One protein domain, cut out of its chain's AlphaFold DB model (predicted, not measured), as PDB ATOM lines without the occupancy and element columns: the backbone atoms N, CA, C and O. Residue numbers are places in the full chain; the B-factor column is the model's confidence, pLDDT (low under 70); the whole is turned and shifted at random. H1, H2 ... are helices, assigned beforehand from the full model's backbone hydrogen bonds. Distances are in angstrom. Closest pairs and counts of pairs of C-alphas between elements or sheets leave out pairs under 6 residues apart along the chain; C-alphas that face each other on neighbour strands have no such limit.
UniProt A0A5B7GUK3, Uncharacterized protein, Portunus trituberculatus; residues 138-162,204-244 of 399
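Overview. This is residues 138 to 162 and 204 to 244 of the 399 residues of an uncharacterized protein of Portunus trituberculatus (UniProt A0A5B7GUK3). The model is an elongated, loose pair of lobes set one after the other along the longest axis: a hairpin of H1 and H2 side by side, and a V of H3 and H4. Residues 204 to 210, of which 207 to 210 belong to H3, stick out, and so do residues 239 to 244, of which 241 to 244 belong to H5. The printed part has 66 residues with five named helices, H1 to H5 in chain order, and no named strand; the class is all helix. It is loose, with a radius of gyration of the C-alphas of 14.4 A and spans of 47 by 29 by 21 A.

Along the chain. The longest helix, H1, has residues 138 to 151 and is 20.1 A long from C-alpha 138 at (46.741, -43.418, 129.775). H2 has residues 155 to 162. H3 has residues 207 to 216 and is 14.0 A long. H4 has residues 230 to 237, and H5 residues 241 to 244, ending at C-alpha 244 at (77.607, -29.674, 120.994).

Arrangement. H1, with residues 145 to 150 alone, touches H2; the closest C-alphas, of Val 146 and Ala 158, are 5.0 A apart. They form a helical hairpin, at a shallow tilt of 11 degrees, opposite ways. H2 and H3 are apart. H3 touches H4 at a steep tilt of 46 degrees, opposite ways; the closest C-alphas, of Ile 214 and Pro 230, are 6.0 A apart. H4 and H5 are close but not clearly touching, with the C-alphas of Gln 235 and Thr 241 closest at 6.2 A. In H1, H2, H3 and H4 every O i to N i+4 pair is within hydrogen-bond range; H5 is too short for such a pair.

Size, cuts and confidence. The C-alphas of Thr 139 and Thr 204, the two farthest apart, are 48.4 A apart. Residues 163 to 203 are not printed, and C-alphas 162 and 204 are 43.0 A apart across this cut. The link from H3 to H4 is long, 13 residues. The pLDDT is under 70 for residues 239 to 244.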
ATOM      1  N   SER A 138      46.232 -43.941 128.503       76.38
ATOM      2  CA  SER A 138      46.741 -43.418 129.775       76.38
ATOM      3  C   SER A 138      48.225 -43.755 129.985       76.38
ATOM      4  O   SER A 138      49.013 -42.890 130.380       76.38
ATOM      5  N   THR A 139      48.636 -44.961 129.596       75.81
ATOM      6  CA  THR A 139      50.015 -45.447 129.708       75.81
ATOM      7  C   THR A 139      50.948 -44.711 128.744       75.81
ATOM      8  O   THR A 139      52.024 -44.257 129.137       75.81
ATOM      9  N   ILE A 140      50.509 -44.477 127.504       76.88
ATOM     10  CA  ILE A 140      51.260 -43.703 126.506       76.88
ATOM     11  C   ILE A 140      51.467 -42.257 126.983       76.88
ATOM     12  O   ILE A 140      52.571 -41.712 126.873       76.88
ATOM     13  N   THR A 141      50.439 -41.624 127.563       83.62
ATOM     14  CA  THR A 141      50.584 -40.265 128.115       83.62
ATOM     15  C   THR A 141      51.509 -40.221 129.331       83.62
ATOM     16  O   THR A 141      52.183 -39.213 129.555       83.62
ATOM     17  N   PHE A 142      51.567 -41.293 130.120       85.81
ATOM     18  CA  PHE A 142      52.477 -41.412 131.252       85.81
ATOM     19  C   PHE A 142      53.935 -41.541 130.795       85.81
ATOM     20  O   PHE A 142      54.762 -40.713 131.178       85.81
ATOM     21  N   SER A 143      54.241 -42.483 129.896       86.44
ATOM     22  CA  SER A 143      55.594 -42.664 129.351       86.44
ATOM     23  C   SER A 143      56.129 -41.387 128.704       86.44
ATOM     24  O   SER A 143      57.269 -40.995 128.952       86.44
ATOM     25  N   ARG A 144      55.288 -40.666 127.948       87.69
ATOM     26  CA  ARG A 144      55.673 -39.387 127.333       87.69
ATOM     27  C   ARG A 144      55.994 -38.309 128.374       87.69
ATOM     28  O   ARG A 144      56.914 -37.521 128.167       87.69
ATOM     29  N   ARG A 145      55.268 -38.263 129.498       88.44
ATOM     30  CA  ARG A 145      55.556 -37.329 130.603       88.44
ATOM     31  C   ARG A 145      56.901 -37.634 131.259       88.44
ATOM     32  O   ARG A 145      57.674 -36.706 131.485       88.44
ATOM     33  N   VAL A 146      57.193 -38.910 131.508       90.00
ATOM     34  CA  VAL A 146      58.485 -39.345 132.060       90.00
ATOM     35  C   VAL A 146      59.617 -38.995 131.097       90.00
ATOM     36  O   VAL A 146      60.569 -38.336 131.498       90.00
ATOM     37  N   GLN A 147      59.484 -39.343 129.814       87.62
ATOM     38  CA  GLN A 147      60.482 -39.024 128.787       87.62
ATOM     39  C   GLN A 147      60.722 -37.519 128.662       87.62
ATOM     40  O   GLN A 147      61.870 -37.094 128.599       87.62
ATOM     41  N   LYS A 148      59.660 -36.705 128.702       87.62
ATOM     42  CA  LYS A 148      59.784 -35.244 128.703       87.62
ATOM     43  C   LYS A 148      60.596 -34.749 129.900       87.62
ATOM     44  O   LYS A 148      61.471 -33.914 129.731       87.62
ATOM     45  N   LYS A 149      60.353 -35.290 131.097       89.62
ATOM     46  CA  LYS A 149      61.129 -34.936 132.295       89.62
ATOM     47  C   LYS A 149      62.586 -35.393 132.218       89.62
ATOM     48  O   LYS A 149      63.462 -34.652 132.650       89.62
ATOM     49  N   CYS A 150      62.857 -36.550 131.615       88.00
ATOM     50  CA  CYS A 150      64.225 -36.989 131.332       88.00
ATOM     51  C   CYS A 150      64.940 -36.055 130.352       88.00
ATOM     52  O   CYS A 150      66.082 -35.687 130.601       88.00
ATOM     53  N   ALA A 151      64.268 -35.671 129.264       84.81
ATOM     54  CA  ALA A 151      64.806 -34.756 128.259       84.81
ATOM     55  C   ALA A 151      65.078 -33.362 128.846       84.81
ATOM     56  O   ALA A 151      66.096 -32.753 128.538       84.81
ATOM     57  N   ASP A 152      64.222 -32.907 129.766       82.44
ATOM     58  CA  ASP A 152      64.405 -31.666 130.528       82.44
ATOM     59  C   ASP A 152      65.555 -31.756 131.568       82.44
ATOM     60  O   ASP A 152      65.827 -30.781 132.269       82.44
ATOM     61  N   GLY A 153      66.202 -32.918 131.737       84.81
ATOM     62  CA  GLY A 153      67.240 -33.154 132.752       84.81
ATOM     63  C   GLY A 153      66.712 -33.252 134.192       84.81
ATOM     64  O   GLY A 153      67.487 -33.380 135.141       84.81
ATOM     65  N   ASP A 154      65.393 -33.236 134.379       88.62
ATOM     66  CA  ASP A 154      64.716 -33.308 135.675       88.62
ATOM     67  C   ASP A 154      64.479 -34.775 136.074       88.62
ATOM     68  O   ASP A 154      63.357 -35.290 136.149       88.62
ATOM     69  N   ILE A 155      65.590 -35.482 136.305       89.19
ATOM     70  CA  ILE A 155      65.582 -36.924 136.588       89.19
ATOM     71  C   ILE A 155      64.847 -37.239 137.895       89.19
ATOM     72  O   ILE A 155      64.221 -38.292 138.020       89.19
ATOM     73  N   ARG A 156      64.877 -36.324 138.873       87.25
ATOM     74  CA  ARG A 156      64.173 -36.499 140.150       87.25
ATOM     75  C   ARG A 156      62.662 -36.442 139.969       87.25
ATOM     76  O   ARG A 156      61.975 -37.294 140.529       87.25
ATOM     77  N   ALA A 157      62.136 -35.501 139.183       88.25
ATOM     78  CA  ALA A 157      60.708 -35.491 138.887       88.25
ATOM     79  C   ALA A 157      60.302 -36.696 138.035       88.25
ATOM     80  O   ALA A 157      59.258 -37.288 138.295       88.25
ATOM     81  N   ALA A 158      61.131 -37.102 137.066       90.06
ATOM     82  CA  ALA A 158      60.883 -38.313 136.287       90.06
ATOM     83  C   ALA A 158      60.797 -39.553 137.193       90.06
ATOM     84  O   ALA A 158      59.843 -40.322 137.102       90.06
ATOM     85  N   LEU A 159      61.737 -39.697 138.133       89.25
ATOM     86  CA  LEU A 159      61.712 -40.771 139.121       89.25
ATOM     87  C   LEU A 159      60.472 -40.684 140.010       89.25
ATOM     88  O   LEU A 159      59.848 -41.706 140.254       89.25
ATOM     89  N   ARG A 160      60.088 -39.486 140.464       88.19
ATOM     90  CA  ARG A 160      58.882 -39.294 141.278       88.19
ATOM     91  C   ARG A 160      57.623 -39.726 140.531       88.19
ATOM     92  O   ARG A 160      56.798 -40.400 141.131       88.19
ATOM     93  N   LEU A 161      57.499 -39.405 139.243       89.06
ATOM     94  CA  LEU A 161      56.399 -39.898 138.406       89.06
ATOM     95  C   LEU A 161      56.428 -41.429 138.301       89.06
ATOM     96  O   LEU A 161      55.388 -42.075 138.383       89.06
ATOM     97  N   LEU A 162      57.618 -42.017 138.155       88.50
ATOM     98  CA  LEU A 162      57.795 -43.465 138.078       88.50
ATOM     99  C   LEU A 162      57.526 -44.185 139.401       88.50
ATOM    100  O   LEU A 162      57.009 -45.292 139.363       88.50
ATOM    101  N   THR A 204      67.807  -1.830 139.472       89.69
ATOM    102  CA  THR A 204      69.083  -1.940 138.772       89.69
ATOM    103  C   THR A 204      69.546  -3.380 138.899       89.69
ATOM    104  O   THR A 204      70.006  -3.793 139.961       89.69
ATOM    105  N   ILE A 205      69.374  -4.152 137.832       94.44
ATOM    106  CA  ILE A 205      69.785  -5.555 137.782       94.44
ATOM    107  C   ILE A 205      71.139  -5.612 137.080       94.44
ATOM    108  O   ILE A 205      71.273  -5.116 135.959       94.44
ATOM    109  N   THR A 206      72.148  -6.188 137.733       95.50
ATOM    110  CA  THR A 206      73.464  -6.385 137.113       95.50
ATOM    111  C   THR A 206      73.480  -7.664 136.272       95.50
ATOM    112  O   THR A 206      72.689  -8.580 136.497       95.50
ATOM    113  N   GLU A 207      74.402  -7.771 135.310       94.12
ATOM    114  CA  GLU A 207      74.592  -9.014 134.540       94.12
ATOM    115  C   GLU A 207      74.861 -10.213 135.464       94.12
ATOM    116  O   GLU A 207      74.347 -11.310 135.240       94.12
ATOM    117  N   PHE A 208      75.615  -9.988 136.545       95.00
ATOM    118  CA  PHE A 208      75.884 -11.003 137.554       95.00
ATOM    119  C   PHE A 208      74.591 -11.534 138.185       95.00
ATOM    120  O   PHE A 208      74.435 -12.751 138.296       95.00
ATOM    121  N   ASP A 209      73.647 -10.655 138.524       95.81
ATOM    122  CA  ASP A 209      72.362 -11.043 139.116       95.81
ATOM    123  C   ASP A 209      71.505 -11.843 138.131       95.81
ATOM    124  O   ASP A 209      70.910 -12.852 138.507       95.81
ATOM    125  N   VAL A 210      71.487 -11.447 136.852       93.31
ATOM    126  CA  VAL A 210      70.786 -12.199 135.795       93.31
ATOM    127  C   VAL A 210      71.386 -13.596 135.655       93.31
ATOM    128  O   VAL A 210      70.666 -14.595 135.621       93.31
ATOM    129  N   MET A 211      72.714 -13.688 135.631       92.81
ATOM    130  CA  MET A 211      73.415 -14.962 135.527       92.81
ATOM    131  C   MET A 211      73.219 -15.844 136.756       92.81
ATOM    132  O   MET A 211      73.044 -17.057 136.613       92.81
ATOM    133  N   ALA A 212      73.222 -15.256 137.950       94.19
ATOM    134  CA  ALA A 212      72.909 -15.950 139.188       94.19
ATOM    135  C   ALA A 212      71.462 -16.465 139.171       94.19
ATOM    136  O   ALA A 212      71.235 -17.635 139.474       94.19
ATOM    137  N   ALA A 213      70.501 -15.653 138.720       93.38
ATOM    138  CA  ALA A 213      69.099 -16.042 138.605       93.38
ATOM    139  C   ALA A 213      68.902 -17.218 137.629       93.38
ATOM    140  O   ALA A 213      68.292 -18.227 137.994       93.38
ATOM    141  N   ILE A 214      69.492 -17.150 136.429       91.81
ATOM    142  CA  ILE A 214      69.418 -18.232 135.432       91.81
ATOM    143  C   ILE A 214      70.033 -19.522 135.990       91.81
ATOM    144  O   ILE A 214      69.423 -20.586 135.891       91.81
ATOM    145  N   LYS A 215      71.209 -19.442 136.626       90.88
ATOM    146  CA  LYS A 215      71.906 -20.612 137.193       90.88
ATOM    147  C   LYS A 215      71.229 -21.186 138.438       90.88
ATOM    148  O   LYS A 215      71.346 -22.381 138.684       90.88
ATOM    149  N   SER A 216      70.542 -20.356 139.220       94.19
ATOM    150  CA  SER A 216      69.813 -20.788 140.420       94.19
ATOM    151  C   SER A 216      68.504 -21.516 140.104       94.19
ATOM    152  O   SER A 216      67.945 -22.193 140.968       94.19
ATOM    153  N   SER A 217      68.014 -21.402 138.867       90.50
ATOM    154  CA  SER A 217      66.764 -22.026 138.449       90.50
ATOM    155  C   SER A 217      66.880 -23.551 138.447       90.50
ATOM    156  O   SER A 217      67.802 -24.124 137.865       90.50
ATOM    157  N   ALA A 218      65.911 -24.231 139.062       87.81
ATOM    158  CA  ALA A 218      65.895 -25.687 139.088       87.81
ATOM    159  C   ALA A 218      65.689 -26.268 137.670       87.81
ATOM    160  O   ALA A 218      64.865 -25.742 136.904       87.81
ATOM    161  N   PRO A 219      66.367 -27.377 137.315       79.62
ATOM    162  CA  PRO A 219      66.084 -28.097 136.078       79.62
ATOM    163  C   PRO A 219      64.623 -28.568 136.080       79.62
ATOM    164  O   PRO A 219      64.120 -29.054 137.090       79.62
ATOM    165  N   GLY A 220      63.922 -28.377 134.961       82.56
ATOM    166  CA  GLY A 220      62.493 -28.696 134.846       82.56
ATOM    167  C   GLY A 220      61.523 -27.598 135.303       82.56
ATOM    168  O   GLY A 220      60.313 -27.847 135.300       82.56
ATOM    169  N   SER A 221      62.021 -26.403 135.644       87.75
ATOM    170  CA  SER A 221      61.195 -25.211 135.891       87.75
ATOM    171  C   SER A 221      60.264 -24.904 134.713       87.75
ATOM    172  O   SER A 221      60.589 -25.171 133.548       87.75
ATOM    173  N   ALA A 222      59.086 -24.358 135.027       86.62
ATOM    174  CA  ALA A 222      58.094 -23.994 134.024       86.62
ATOM    175  C   ALA A 222      58.641 -22.923 133.070       86.62
ATOM    176  O   ALA A 222      59.467 -22.093 133.446       86.62
ATOM    177  N   ALA A 223      58.175 -22.973 131.825       88.31
ATOM    178  CA  ALA A 223      58.473 -21.933 130.856       88.31
ATOM    179  C   ALA A 223      57.694 -20.656 131.189       88.31
ATOM    180  O   ALA A 223      56.574 -20.736 131.701       88.31
ATOM    181  N   GLY A 224      58.276 -19.503 130.867       88.69
ATOM    182  CA  GLY A 224      57.573 -18.226 130.927       88.69
ATOM    183  C   GLY A 224      56.456 -18.122 129.882       88.69
ATOM    184  O   GLY A 224      56.180 -19.051 129.119       88.69
ATOM    185  N   LEU A 225      55.814 -16.950 129.823       89.12
ATOM    186  CA  LEU A 225      54.817 -16.619 128.789       89.12
ATOM    187  C   LEU A 225      55.393 -16.684 127.364       89.12
ATOM    188  O   LEU A 225      54.652 -16.875 126.403       89.12
ATOM    189  N   ASP A 226      56.706 -16.520 127.246       89.00
ATOM    190  CA  ASP A 226      57.508 -16.638 126.031       89.00
ATOM    191  C   ASP A 226      57.788 -18.095 125.621       89.00
ATOM    192  O   ASP A 226      58.307 -18.345 124.536       89.00
ATOM    193  N   GLY A 227      57.447 -19.072 126.466       90.00
ATOM    194  CA  GLY A 227      57.745 -20.481 126.225       90.00
ATOM    195  C   GLY A 227      59.218 -20.848 126.438       90.00
ATOM    196  O   GLY A 227      59.580 -22.017 126.265       90.00
ATOM    197  N   LEU A 228      60.064 -19.905 126.868       88.44
ATOM    198  CA  LEU A 228      61.460 -20.176 127.186       88.44
ATOM    199  C   LEU A 228      61.570 -20.742 128.599       88.44
ATOM    200  O   LEU A 228      61.011 -20.221 129.564       88.44
ATOM    201  N   ARG A 229      62.291 -21.857 128.721       87.25
ATOM    202  CA  ARG A 229      62.614 -22.466 130.011       87.25
ATOM    203  C   ARG A 229      63.934 -21.903 130.518       87.25
ATOM    204  O   ARG A 229      64.815 -21.636 129.697       87.25
ATOM    205  N   PRO A 230      64.152 -21.858 131.841       89.88
ATOM    206  CA  PRO A 230      65.461 -21.510 132.384       89.88
ATOM    207  C   PRO A 230      66.595 -22.385 131.838       89.88
ATOM    208  O   PRO A 230      67.694 -21.891 131.626       89.88
ATOM    209  N   LEU A 231      66.316 -23.656 131.513       87.00
ATOM    210  CA  LEU A 231      67.279 -24.539 130.850       87.00
ATOM    211  C   LEU A 231      67.683 -24.032 129.456       87.00
ATOM    212  O   LEU A 231      68.861 -24.086 129.128       87.00
ATOM    213  N   HIS A 232      66.742 -23.509 128.662       88.19
ATOM    214  CA  HIS A 232      67.057 -22.943 127.346       88.19
ATOM    215  C   HIS A 232      67.937 -21.700 127.495       88.19
ATOM    216  O   HIS A 232      68.921 -21.552 126.781       88.19
ATOM    217  N   LEU A 233      67.630 -20.834 128.467       90.56
ATOM    218  CA  LEU A 233      68.457 -19.662 128.768       90.56
ATOM    219  C   LEU A 233      69.857 -20.077 129.231       90.56
ATOM    220  O   LEU A 233      70.853 -19.528 128.772       90.56
ATOM    221  N   LEU A 234      69.949 -21.095 130.086       89.88
ATOM    222  CA  LEU A 234      71.226 -21.630 130.537       89.88
ATOM    223  C   LEU A 234      72.032 -22.218 129.372       89.88
ATOM    224  O   LEU A 234      73.232 -21.986 129.303       89.88
ATOM    225  N   GLN A 235      71.388 -22.934 128.448       87.44
ATOM    226  CA  GLN A 235      72.027 -23.475 127.246       87.44
ATOM    227  C   GLN A 235      72.510 -22.377 126.299       87.44
ATOM    228  O   GLN A 235      73.562 -22.545 125.698       87.44
ATOM    229  N   LEU A 236      71.785 -21.263 126.182       88.56
ATOM    230  CA  LEU A 236      72.201 -20.123 125.362       88.56
ATOM    231  C   LEU A 236      73.408 -19.389 125.955       88.56
ATOM    232  O   LEU A 236      74.254 -18.909 125.207       88.56
ATOM    233  N   VAL A 237      73.498 -19.298 127.285       88.62
ATOM    234  CA  VAL A 237      74.589 -18.560 127.941       88.62
ATOM    235  C   VAL A 237      75.791 -19.447 128.297       88.62
ATOM    236  O   VAL A 237      76.912 -18.959 128.467       88.62
ATOM    237  N   ALA A 238      75.606 -20.761 128.420       85.06
ATOM    238  CA  ALA A 238      76.704 -21.683 128.671       85.06
ATOM    239  C   ALA A 238      77.648 -21.719 127.461       85.06
ATOM    240  O   ALA A 238      77.344 -22.327 126.446       85.06
ATOM    241  N   ARG A 239      78.845 -21.137 127.595       67.81
ATOM    242  CA  ARG A 239      79.877 -21.086 126.537       67.81
ATOM    243  C   ARG A 239      80.246 -22.443 125.912       67.81
ATOM    244  O   ARG A 239      80.779 -22.475 124.813       67.81
ATOM    245  N   PHE A 240      79.960 -23.550 126.596       54.78
ATOM    246  CA  PHE A 240      80.291 -24.910 126.162       54.78
ATOM    247  C   PHE A 240      79.224 -25.589 125.292       54.78
ATOM    248  O   PHE A 240      79.485 -26.652 124.739       54.78
ATOM    249  N   THR A 241      78.028 -25.017 125.137       53.03
ATOM    250  CA  THR A 241      77.018 -25.590 124.229       53.03
ATOM    251  C   THR A 241      77.295 -25.269 122.765       53.03
ATOM    252  O   THR A 241      76.688 -25.904 121.914       53.03
ATOM    253  N   ALA A 242      78.230 -24.369 122.441       49.22
ATOM    254  CA  ALA A 242      78.611 -24.107 121.052       49.22
ATOM    255  C   ALA A 242      79.267 -25.331 120.379       49.22
ATOM    256  O   ALA A 242      78.998 -25.585 119.209       49.22
ATOM    257  N   GLU A 243      80.027 -26.158 121.112       49.38
ATOM    258  CA  GLU A 243      80.667 -27.349 120.522       49.38
ATOM    259  C   GLU A 243      79.708 -28.542 120.346       49.38
ATOM    260  O   GLU A 243      79.914 -29.371 119.465       49.38
ATOM    261  N   ALA A 244      78.626 -28.621 121.131       48.47
ATOM    262  CA  ALA A 244      77.607 -29.674 120.994       48.47
ATOM    263  C   ALA A 244      76.328 -29.212 120.260       48.47
ATOM    264  O   ALA A 244      75.539 -30.037 119.805       48.47
TER     265      ALA A 244